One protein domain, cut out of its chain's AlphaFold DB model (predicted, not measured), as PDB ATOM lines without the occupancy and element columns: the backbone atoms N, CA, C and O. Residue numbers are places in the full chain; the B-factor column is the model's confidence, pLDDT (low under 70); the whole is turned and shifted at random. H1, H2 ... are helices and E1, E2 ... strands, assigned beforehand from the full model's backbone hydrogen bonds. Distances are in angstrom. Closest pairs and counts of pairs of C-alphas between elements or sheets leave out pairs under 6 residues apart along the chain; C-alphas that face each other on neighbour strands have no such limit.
ATOM      1  N   LYS A   2     548.579 368.785 385.934       56.62
ATOM      2  CA  LYS A   2     547.436 369.684 386.239       56.62
ATOM      3  C   LYS A   2     547.771 370.842 387.200       56.62
ATOM      4  O   LYS A   2     547.322 371.960 386.978       56.62
ATOM      5  N   ILE A   3     548.602 370.595 388.217       63.53
ATOM      6  CA  ILE A   3     548.933 371.585 389.264       63.53
ATOM      7  C   ILE A   3     549.748 372.767 388.704       63.53
ATOM      8  O   ILE A   3     549.458 373.921 389.010       63.53
ATOM      9  N   SER A   4     550.707 372.507 387.809       66.19
ATOM     10  CA  SER A   4     551.559 373.548 387.210       66.19
ATOM     11  C   SER A   4     550.781 374.545 386.341       66.19
ATOM     12  O   SER A   4     551.107 375.731 386.308       66.19
ATOM     13  N   LYS A   5     549.709 374.092 385.678       75.00
ATOM     14  CA  LYS A   5     548.866 374.941 384.824       75.00
ATOM     15  C   LYS A   5     548.056 375.961 385.636       75.00
ATOM     16  O   LYS A   5     547.898 377.095 385.188       75.00
ATOM     17  N   LEU A   6     547.595 375.588 386.833       78.50
ATOM     18  CA  LEU A   6     546.847 376.481 387.725       78.50
ATOM     19  C   LEU A   6     547.724 377.629 388.244       78.50
ATOM     20  O   LEU A   6     547.287 378.777 388.263       78.50
ATOM     21  N   ALA A   7     548.974 377.340 388.612       83.62
ATOM     22  CA  ALA A   7     549.925 378.364 389.043       83.62
ATOM     23  C   ALA A   7     550.235 379.369 387.918       83.62
ATOM     24  O   ALA A   7     550.215 380.577 388.139       83.62
ATOM     25  N   ALA A   8     550.442 378.885 386.688       83.88
ATOM     26  CA  ALA A   8     550.661 379.750 385.530       83.88
ATOM     27  C   ALA A   8     549.438 380.632 385.208       83.88
ATOM     28  O   ALA A   8     549.606 381.790 384.830       83.88
ATOM     29  N   TYR A   9     548.216 380.110 385.375       89.88
ATOM     30  CA  TYR A   9     546.988 380.895 385.216       89.88
ATOM     31  C   TYR A   9     546.911 382.028 386.244       89.88
ATOM     32  O   TYR A   9     546.718 383.178 385.865       89.88
ATOM     33  N   LYS A  10     547.169 381.726 387.525       93.94
ATOM     34  CA  LYS A  10     547.186 382.729 388.603       93.94
ATOM     35  C   LYS A  10     548.180 383.864 388.341       93.94
ATOM     36  O   LYS A  10     547.857 385.019 388.582       93.94
ATOM     37  N   LYS A  11     549.363 383.556 387.803       94.69
ATOM     38  CA  LYS A  11     550.352 384.580 387.427       94.69
ATOM     39  C   LYS A  11     549.860 385.475 386.286       94.69
ATOM     40  O   LYS A  11     550.053 386.685 386.323       94.69
ATOM     41  N   LYS A  12     549.211 384.901 385.269       94.81
ATOM     42  CA  LYS A  12     548.634 385.687 384.164       94.81
ATOM     43  C   LYS A  12     547.512 386.605 384.642       94.81
ATOM     44  O   LYS A  12     547.467 387.747 384.201       94.81
ATOM     45  N   GLU A  13     546.668 386.104 385.536       96.12
ATOM     46  CA  GLU A  13     545.599 386.870 386.176       96.12
ATOM     47  C   GLU A  13     546.171 388.050 386.970       96.12
ATOM     48  O   GLU A  13     545.807 389.194 386.716       96.12
ATOM     49  N   LEU A  14     547.157 387.794 387.839       96.56
ATOM     50  CA  LEU A  14     547.845 388.844 388.593       96.56
ATOM     51  C   LEU A  14     548.451 389.903 387.665       96.56
ATOM     52  O   LEU A  14     548.267 391.095 387.887       96.56
ATOM     53  N   ARG A  15     549.133 389.483 386.592       97.12
ATOM     54  CA  ARG A  15     549.662 390.419 385.592       97.12
ATOM     55  C   ARG A  15     548.553 391.293 384.999       97.12
ATOM     56  O   ARG A  15     548.774 392.483 384.827       97.12
ATOM     57  N   SER A  16     547.397 390.717 384.669       97.31
ATOM     58  CA  SER A  16     546.267 391.468 384.106       97.31
ATOM     59  C   SER A  16     545.749 392.515 385.092       97.31
ATOM     60  O   SER A  16     545.604 393.675 384.729       97.31
ATOM     61  N   GLN A  17     545.593 392.138 386.362       97.75
ATOM     62  CA  GLN A  17     545.144 393.051 387.415       97.75
ATOM     63  C   GLN A  17     546.132 394.202 387.648       97.75
ATOM     64  O   GLN A  17     545.716 395.335 387.859       97.75
ATOM     65  N   LEU A  18     547.441 393.946 387.566       97.88
ATOM     66  CA  LEU A  18     548.453 395.004 387.647       97.88
ATOM     67  C   LEU A  18     548.407 395.944 386.431       97.88
ATOM     68  O   LEU A  18     548.550 397.153 386.596       97.88
ATOM     69  N   ILE A  19     548.172 395.413 385.226       97.62
ATOM     70  CA  ILE A  19     547.984 396.223 384.010       97.62
ATOM     71  C   ILE A  19     546.768 397.143 384.156       97.62
ATOM     72  O   ILE A  19     546.884 398.332 383.879       97.62
ATOM     73  N   GLU A  20     545.648 396.643 384.674       97.69
ATOM     74  CA  GLU A  20     544.456 397.467 384.914       97.69
ATOM     75  C   GLU A  20     544.736 398.631 385.876       97.69
ATOM     76  O   GLU A  20     544.206 399.726 385.698       97.69
ATOM     77  N   VAL A  21     545.580 398.432 386.896       97.81
ATOM     78  CA  VAL A  21     545.991 399.528 387.791       97.81
ATOM     79  C   VAL A  21     546.809 400.570 387.027       97.81
ATOM     80  O   VAL A  21     546.549 401.762 387.170       97.81
ATOM     81  N   VAL A  22     547.749 400.139 386.182       97.50
ATOM     82  CA  VAL A  22     548.538 401.040 385.326       97.50
ATOM     83  C   VAL A  22     547.635 401.850 384.388       97.50
ATOM     84  O   VAL A  22     547.812 403.059 384.248       97.50
ATOM     85  N   GLU A  23     546.622 401.220 383.795       96.88
ATOM     86  CA  GLU A  23     545.663 401.893 382.914       96.88
ATOM     87  C   GLU A  23     544.779 402.898 383.664       96.88
ATOM     88  O   GLU A  23     544.533 403.996 383.163       96.88
ATOM     89  N   LYS A  24     544.375 402.596 384.906       96.25
ATOM     90  CA  LYS A  24     543.648 403.548 385.769       96.25
ATOM     91  C   LYS A  24     544.460 404.798 386.113       96.25
ATOM     92  O   LYS A  24     543.865 405.836 386.380       96.25
ATOM     93  N   LEU A  25     545.792 404.725 386.070       95.62
ATOM     94  CA  LEU A  25     546.688 405.881 386.219       95.62
ATOM     95  C   LEU A  25     546.831 406.705 384.923       95.62
ATOM     96  O   LEU A  25     547.588 407.679 384.873       95.62
ATOM     97  N   GLY A  26     546.119 406.321 383.859       95.12
ATOM     98  CA  GLY A  26     546.126 406.999 382.567       95.12
ATOM     99  C   GLY A  26     547.288 406.601 381.659       95.12
ATOM    100  O   GLY A  26     547.622 407.357 380.748       95.12
ATOM    101  N   TYR A  27     547.928 405.456 381.907       96.69
ATOM    102  CA  TYR A  27     548.931 404.902 380.998       96.69
ATOM    103  C   TYR A  27     548.285 403.983 379.962       96.69
ATOM    104  O   TYR A  27     547.313 403.291 380.241       96.69
ATOM    105  N   THR A  28     548.867 403.923 378.768       96.06
ATOM    106  CA  THR A  28     548.518 402.906 377.765       96.06
ATOM    107  C   THR A  28     549.499 401.747 377.864       96.06
ATOM    108  O   THR A  28     550.704 401.958 377.718       96.06
ATOM    109  N   VAL A  29     549.008 400.522 378.074       95.19
ATOM    110  CA  VAL A  29     549.864 399.332 378.146       95.19
ATOM    111  C   VAL A  29     549.853 398.572 376.822       95.19
ATOM    112  O   VAL A  29     548.814 398.133 376.343       95.19
ATOM    113  N   ILE A  30     551.032 398.369 376.236       92.31
ATOM    114  CA  ILE A  30     551.212 397.606 374.997       92.31
ATOM    115  C   ILE A  30     552.031 396.357 375.307       92.31
ATOM    116  O   ILE A  30     553.178 396.438 375.740       92.31
ATOM    117  N   VAL A  31     551.458 395.182 375.057       89.81
ATOM    118  CA  VAL A  31     552.154 393.897 375.208       89.81
ATOM    119  C   VAL A  31     552.494 393.358 373.820       89.81
ATOM    120  O   VAL A  31     551.688 392.652 373.214       89.81
ATOM    121  N   ASP A  32     553.679 393.686 373.297       82.62
ATOM    122  CA  ASP A  32     554.060 393.292 371.934       82.62
ATOM    123  C   ASP A  32     555.544 392.899 371.752       82.62
ATOM    124  O   ASP A  32     556.343 392.974 372.684       82.62
ATOM    125  N   LYS A  33     555.901 392.423 370.547       69.12
ATOM    126  CA  LYS A  33     557.258 392.064 370.081       69.12
ATOM    127  C   LYS A  33     558.024 393.261 369.507       69.12
ATOM    128  O   LYS A  33     558.862 393.027 368.648       69.12
ATOM    129  N   GLY A  34     557.670 394.501 369.858       62.69
ATOM    130  CA  GLY A  34     558.239 395.707 369.237       62.69
ATOM    131  C   GLY A  34     559.773 395.686 369.111       62.69
ATOM    132  O   GLY A  34     560.437 394.854 369.723       62.69
ATOM    133  N   ASP A  35     560.329 396.616 368.330       55.16
ATOM    134  CA  ASP A  35     561.749 396.686 367.928       55.16
ATOM    135  C   ASP A  35     562.712 397.061 369.088       55.16
ATOM    136  O   ASP A  35     563.534 397.975 369.016       55.16
ATOM    137  N   PHE A  36     562.586 396.387 370.236       59.41
ATOM    138  CA  PHE A  36     563.427 396.586 371.407       59.41
ATOM    139  C   PHE A  36     564.800 395.986 371.132       59.41
ATOM    140  O   PHE A  36     565.025 394.797 371.350       59.41
ATOM    141  N   SER A  37     565.753 396.840 370.781       55.69
ATOM    142  CA  SER A  37     567.180 396.506 370.733       55.69
ATOM    143  C   SER A  37     567.715 395.865 372.030       55.69
ATOM    144  O   SER A  37     568.710 395.152 371.982       55.69
ATOM    145  N   ASN A  38     567.020 396.031 373.169       55.47
ATOM    146  CA  ASN A  38     567.425 395.505 374.482       55.47
ATOM    147  C   ASN A  38     566.406 394.583 375.185       55.47
ATOM    148  O   ASN A  38     566.580 394.284 376.363       55.47
ATOM    149  N   GLY A  39     565.341 394.129 374.515       64.50
ATOM    150  CA  GLY A  39     564.480 393.053 375.036       64.50
ATOM    151  C   GLY A  39     563.783 393.276 376.394       64.50
ATOM    152  O   GLY A  39     563.275 392.305 376.950       64.50
ATOM    153  N   SER A  40     563.721 394.499 376.931       78.69
ATOM    154  CA  SER A  40     563.166 394.804 378.260       78.69
ATOM    155  C   SER A  40     561.790 395.487 378.215       78.69
ATOM    156  O   SER A  40     561.401 396.060 377.198       78.69
ATOM    157  N   CYS A  41     561.057 395.442 379.332       88.31
ATOM    158  CA  CYS A  41     559.874 396.277 379.557       88.31
ATOM    159  C   CYS A  41     560.296 397.731 379.830       88.31
ATOM    160  O   CYS A  41     561.310 397.959 380.496       88.31
ATOM    161  N   LYS A  42     559.547 398.713 379.316       90.31
ATOM    162  CA  LYS A  42     559.903 400.141 379.394       90.31
ATOM    163  C   LYS A  42     558.685 401.036 379.597       90.31
ATOM    164  O   LYS A  42     557.594 400.716 379.131       90.31
ATOM    165  N   VAL A  43     558.910 402.176 380.242       91.56
ATOM    166  CA  VAL A  43     557.961 403.292 380.348       91.56
ATOM    167  C   VAL A  43     558.479 404.426 379.464       91.56
ATOM    168  O   VAL A  43     559.679 404.696 379.471       91.56
ATOM    169  N   TYR A  44     557.597 405.041 378.684       89.69
ATOM    170  CA  TYR A  44     557.888 406.165 377.795       89.69
ATOM    171  C   TYR A  44     557.268 407.456 378.340       89.69
ATOM    172  O   TYR A  44     556.276 407.415 379.072       89.69
ATOM    173  N   ASP A  45     557.823 408.596 377.928       89.25
ATOM    174  CA  ASP A  45     557.405 409.929 378.390       89.25
ATOM    175  C   ASP A  45     555.938 410.251 378.067       89.25
ATOM    176  O   ASP A  45     555.270 410.979 378.797       89.25
ATOM    177  N   ASP A  46     555.394 409.656 377.005       92.38
ATOM    178  CA  ASP A  46     554.006 409.825 376.569       92.38
ATOM    179  C   ASP A  46     553.015 408.890 377.283       92.38
ATOM    180  O   ASP A  46     551.960 408.550 376.746       92.38
ATOM    181  N   ARG A  47     553.351 408.466 378.509       93.31
ATOM    182  CA  ARG A  47     552.550 407.553 379.339       93.31
ATOM    183  C   ARG A  47     552.252 406.212 378.667       93.31
ATOM    184  O   ARG A  47     551.252 405.559 378.970       93.31
ATOM    185  N   ARG A  48     553.132 405.741 377.787       93.56
ATOM    186  CA  ARG A  48     553.075 404.362 377.294       93.56
ATOM    187  C   ARG A  48     553.955 403.453 378.133       93.56
ATOM    188  O   ARG A  48     555.122 403.743 378.379       93.56
ATOM    189  N   VAL A  49     553.407 402.311 378.520       93.81
ATOM    190  CA  VAL A  49     554.146 401.209 379.130       93.81
ATOM    191  C   VAL A  49     554.188 400.079 378.124       93.81
ATOM    192  O   VAL A  49     553.151 399.594 377.682       93.81
ATOM    193  N   VAL A  50     555.385 399.646 377.747       92.06
ATOM    194  CA  VAL A  50     555.544 398.577 376.769       92.06
ATOM    195  C   VAL A  50     556.223 397.378 377.402       92.06
ATOM    196  O   VAL A  50     557.293 397.485 377.998       92.06
ATOM    197  N   ILE A  51     555.571 396.227 377.278       92.56
ATOM    198  CA  ILE A  51     555.971 394.961 377.878       92.56
ATOM    199  C   ILE A  51     556.366 394.006 376.754       92.56
ATOM    200  O   ILE A  51     555.547 393.678 375.891       92.56
ATOM    201  N   ASN A  52     557.609 393.524 376.781       91.06
ATOM    202  CA  ASN A  52     558.091 392.553 375.802       91.06
ATOM    203  C   ASN A  52     557.372 391.212 375.991       91.06
ATOM    204  O   ASN A  52     557.621 390.496 376.958       91.06
ATOM    205  N   LYS A  53     556.526 390.825 375.031       89.69
ATOM    206  CA  LYS A  53     555.683 389.625 375.168       89.69
ATOM    207  C   LYS A  53     556.429 388.289 375.211       89.69
ATOM    208  O   LYS A  53     555.803 387.271 375.506       89.69
ATOM    209  N   PHE A  54     557.721 388.277 374.884       89.25
ATOM    210  CA  PHE A  54     558.564 387.084 374.956       89.25
ATOM    211  C   PHE A  54     559.165 386.839 376.340       89.25
ATOM    212  O   PHE A  54     559.660 385.738 376.589       89.25
ATOM    213  N   LEU A  55     559.135 387.831 377.234       89.38
ATOM    214  CA  LEU A  55     559.629 387.641 378.587       89.38
ATOM    215  C   LEU A  55     558.670 386.744 379.395       89.38
ATOM    216  O   LEU A  55     557.461 386.689 379.132       89.38
ATOM    217  N   PRO A  56     559.187 386.002 380.390       92.12
ATOM    218  CA  PRO A  56     558.342 385.268 381.316       92.12
ATOM    219  C   PRO A  56     557.373 386.201 382.048       92.12
ATOM    220  O   PRO A  56     557.717 387.328 382.398       92.12
ATOM    221  N   VAL A  57     556.174 385.697 382.359       93.56
ATOM    222  CA  VAL A  57     555.136 386.462 383.077       93.56
ATOM    223  C   VAL A  57     555.639 387.027 384.410       93.56
ATOM    224  O   VAL A  57     555.223 388.113 384.794       93.56
ATOM    225  N   ASP A  58     556.559 386.326 385.073       93.19
ATOM    226  CA  ASP A  58     557.181 386.764 386.325       93.19
ATOM    227  C   ASP A  58     557.971 388.063 386.143       93.19
ATOM    228  O   ASP A  58     557.832 388.978 386.942       93.19
ATOM    229  N   VAL A  59     558.700 388.199 385.031       93.19
ATOM    230  CA  VAL A  59     559.439 389.427 384.699       93.19
ATOM    231  C   VAL A  59     558.480 390.587 384.417       93.19
ATOM    232  O   VAL A  59     558.781 391.736 384.727       93.19
ATOM    233  N   HIS A  60     557.299 390.303 383.857       94.81
ATOM    234  CA  HIS A  60     556.283 391.334 383.637       94.81
ATOM    235  C   HIS A  60     555.716 391.828 384.969       94.81
ATOM    236  O   HIS A  60     555.558 393.031 385.148       94.81
ATOM    237  N   ILE A  61     555.394 390.898 385.876       96.06
ATOM    238  CA  ILE A  61     554.859 391.200 387.208       96.06
ATOM    239  C   ILE A  61     555.875 392.036 387.984       96.06
ATOM    240  O   ILE A  61     555.521 393.107 388.459       96.06
ATOM    241  N   GLU A  62     557.131 391.596 388.024       94.81
ATOM    242  CA  GLU A  62     558.227 392.299 388.693       94.81
ATOM    243  C   GLU A  62     558.361 393.746 388.200       94.81
ATOM    244  O   GLU A  62     558.393 394.694 388.983       94.81
ATOM    245  N   PHE A  63     558.375 393.940 386.881       95.00
ATOM    246  CA  PHE A  63     558.431 395.269 386.281       95.00
ATOM    247  C   PHE A  63     557.218 396.136 386.661       95.00
ATOM    248  O   PHE A  63     557.389 397.297 387.033       95.00
ATOM    249  N   LEU A  64     556.003 395.584 386.586       96.50
ATOM    250  CA  LEU A  64     554.767 396.305 386.903       96.50
ATOM    251  C   LEU A  64     554.703 396.717 388.378       96.50
ATOM    252  O   LEU A  64     554.303 397.839 388.665       96.50
ATOM    253  N   LEU A  65     555.121 395.847 389.302       96.69
ATOM    254  CA  LEU A  65     555.154 396.161 390.732       96.69
ATOM    255  C   LEU A  65     556.144 397.274 391.040       96.69
ATOM    256  O   LEU A  65     555.790 398.249 391.698       96.69
ATOM    257  N   ASN A  66     557.353 397.170 390.492       94.56
ATOM    258  CA  ASN A  66     558.371 398.204 390.625       94.56
ATOM    259  C   ASN A  66     557.895 399.559 390.082       94.56
ATOM    260  O   ASN A  66     558.135 400.593 390.704       94.56
ATOM    261  N   PHE A  67     557.213 399.557 388.937       95.00
ATOM    262  CA  PHE A  67     556.661 400.768 388.340       95.00
ATOM    263  C   PHE A  67     555.523 401.362 389.183       95.00
ATOM    264  O   PHE A  67     555.557 402.548 389.513       95.00
ATOM    265  N   LEU A  68     554.551 400.546 389.598       95.81
ATOM    266  CA  LEU A  68     553.412 400.995 390.403       95.81
ATOM    267  C   LEU A  68     553.833 401.506 391.785       95.81
ATOM    268  O   LEU A  68     553.249 402.473 392.260       95.81
ATOM    269  N   LYS A  69     554.879 400.933 392.395       93.88
ATOM    270  CA  LYS A  69     555.442 401.415 393.669       93.88
ATOM    271  C   LYS A  69     556.050 402.821 393.551       93.88
ATOM    272  O   LYS A  69     556.118 403.538 394.542       93.88
ATOM    273  N   SER A  70     556.484 403.223 392.351       92.06
ATOM    274  CA  SER A  70     556.973 404.585 392.074       92.06
ATOM    275  C   SER A  70     555.887 405.581 391.649       92.06
ATOM    276  O   SER A  70     556.191 406.758 391.466       92.06
ATOM    277  N   CYS A  71     554.646 405.129 391.463       93.19
ATOM    278  CA  CYS A  71     553.536 405.987 391.066       93.19
ATOM    279  C   CYS A  71     552.772 406.504 392.286       93.19
ATOM    280  O   CYS A  71     552.687 405.833 393.312       93.19
ATOM    281  N   ASP A  72     552.138 407.663 392.131       93.44
ATOM    282  CA  ASP A  72     551.079 408.085 393.042       93.44
ATOM    283  C   ASP A  72     549.804 407.282 392.739       93.44
ATOM    284  O   ASP A  72     549.305 407.286 391.612       93.44
ATOM    285  N   LEU A  73     549.321 406.542 393.740       93.88
ATOM    286  CA  LEU A  73     548.143 405.674 393.654       93.88
ATOM    287  C   LEU A  73     546.933 406.261 394.397       93.88
ATOM    288  O   LEU A  73     545.948 405.543 394.625       93.88
ATOM    289  N   GLU A  74     547.011 407.520 394.834       91.19
ATOM    290  CA  GLU A  74     545.888 408.229 395.436       91.19
ATOM    291  C   GLU A  74     544.781 408.484 394.399       91.19
ATOM    292  O   GLU A  74     545.016 408.676 393.207       91.19
ATOM    293  N   GLY A  75     543.523 408.421 394.838       89.44
ATOM    294  CA  GLY A  75     542.370 408.723 393.983       89.44
ATOM    295  C   GLY A  75     541.928 407.620 393.011       89.44
ATOM    296  O   GLY A  75     540.861 407.757 392.413       89.44
ATOM    297  N   ILE A  76     542.657 406.503 392.888       93.88
ATOM    298  CA  ILE A  76     542.214 405.340 392.100       93.88
ATOM    299  C   ILE A  76     541.790 404.157 392.977       93.88
ATOM    300  O   ILE A  76     542.415 403.817 393.984       93.88
ATOM    301  N   TYR A  77     540.720 403.475 392.562       93.81
ATOM    302  CA  TYR A  77     540.283 402.245 393.220       93.81
ATOM    303  C   TYR A  77     541.157 401.052 392.803       93.81
ATOM    304  O   TYR A  77     541.202 400.672 391.624       93.81
ATOM    305  N   ILE A  78     541.784 400.418 393.794       95.81
ATOM    306  CA  ILE A  78     542.612 399.212 393.666       95.81
ATOM    307  C   ILE A  78     542.086 398.172 394.658       95.81
ATOM    308  O   ILE A  78     541.775 398.511 395.800       95.81
ATOM    309  N   LEU A  79     542.006 396.904 394.240       95.06
ATOM    310  CA  LEU A  79     541.647 395.810 395.144       95.06
ATOM    311  C   LEU A  79     542.613 395.777 396.345       95.06
ATOM    312  O   LEU A  79     543.826 395.828 396.121       95.06
ATOM    313  N   PRO A  80     542.131 395.633 397.597       95.75
ATOM    314  CA  PRO A  80     542.994 395.671 398.780       95.75
ATOM    315  C   PRO A  80     544.158 394.673 398.735       95.75
ATOM    316  O   PRO A  80     545.270 394.999 399.138       95.75
ATOM    317  N   SER A  81     543.927 393.477 398.188       94.81
ATOM    318  CA  SER A  81     544.964 392.457 398.000       94.81
ATOM    319  C   SER A  81     546.064 392.891 397.028       94.81
ATOM    320  O   SER A  81     547.228 392.581 397.256       94.81
ATOM    321  N   ILE A  82     545.709 393.613 395.961       96.44
ATOM    322  CA  ILE A  82     546.659 394.117 394.964       96.44
ATOM    323  C   ILE A  82     547.418 395.323 395.500       96.44
ATOM    324  O   ILE A  82     548.633 395.379 395.347       96.44
ATOM    325  N   ARG A  83     546.731 396.243 396.186       95.25
ATOM    326  CA  ARG A  83     547.372 397.387 396.847       95.25
ATOM    327  C   ARG A  83     548.432 396.919 397.842       95.25
ATOM    328  O   ARG A  83     549.582 397.323 397.730       95.25
ATOM    329  N   LYS A  84     548.063 395.990 398.727       94.31
ATOM    330  CA  LYS A  84     548.987 395.383 399.688       94.31
ATOM    331  C   LYS A  84     550.197 394.751 398.995       94.31
ATOM    332  O   LYS A  84     551.323 394.961 399.420       94.31
ATOM    333  N   LEU A  85     549.972 394.023 397.901       94.88
ATOM    334  CA  LEU A  85     551.042 393.378 397.139       94.88
ATOM    335  C   LEU A  85     552.008 394.396 396.507       94.88
ATOM    336  O   LEU A  85     553.207 394.146 396.500       94.88
ATOM    337  N   ILE A  86     551.518 395.537 396.009       95.00
ATOM    338  CA  ILE A  86     552.368 396.623 395.485       95.00
ATOM    339  C   ILE A  86     553.191 397.268 396.611       95.00
ATOM    340  O   ILE A  86     554.381 397.519 396.438       95.00
ATOM    341  N   GLU A  87     552.565 397.529 397.761       91.50
ATOM    342  CA  GLU A  87     553.191 398.211 398.902       91.50
ATOM    343  C   GLU A  87     554.259 397.340 399.592       91.50
ATOM    344  O   GLU A  87     555.343 397.834 399.903       91.50
ATOM    345  N   GLU A  88     553.991 396.042 399.767       91.62
ATOM    346  CA  GLU A  88     554.895 395.070 400.408       91.62
ATOM    347  C   GLU A  88     555.990 394.523 399.476       91.62
ATOM    348  O   GLU A  88     556.865 393.778 399.917       91.62
ATOM    349  N   HIS A  89     555.954 394.843 398.180       89.06
ATOM    350  CA  HIS A  89     556.971 394.381 397.239       89.06
ATOM    351  C   HIS A  89     558.282 395.151 397.442       89.06
ATOM    352  O   HIS A  89     558.445 396.260 396.930       89.06
TER     353      HIS A  89
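Overview. This is residues 2 to 89 of the 91 residues of an uncharacterized protein of Candidatus Marinimicrobia bacterium (UniProt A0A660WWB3). A long helix, H1, and a shorter one, H2, lie side by side between a small two-stranded sheet, E1 and E2, and a short crosswise helix, H3; residues 2 to 7 of H1 stick out. The 88 printed residues run H1, E1, E2, H2, H3, with E1 and E2 parallel, mostly helix. The whole is compact, radius of gyration of the C-alphas 13.3 A, spanning 36 by 35 by 18 A.

Along the chain. H1, residues 2 to 24, is 34.1 A long from C-alpha 2 at (547.436, 369.684, 386.239). E1 is 28 to 32, 12.5 A; E2 48 to 52, 12.9 A; H2 57 to 69, 18.3 A; H3 80 to 87, 10.5 A, ending at C-alpha 87 (553.191, 398.211, 398.902).

Arrangement. H1 touches H2, closest C-alphas Arg 15 and Ile 61, 5.5 A, a shallow tilt of 31 degrees, the same way. In E1 and E2, N 30 and O 49 are 2.8 A apart, within hydrogen-bond range. H2, with residues 65 to 69 alone, touches H3 about perpendicular, 81 degrees, closest C-alphas Leu 65 and Ile 86, 5.5 A. Every O i to N i+4 pair is within range in H2 and H3, 18 of 19 in H1.

Size, cuts and confidence. The printed part has no cut. E1 to E2 is a long link, 15 residues. Residues 2 to 4 and 33 to 39 have pLDDT under 70.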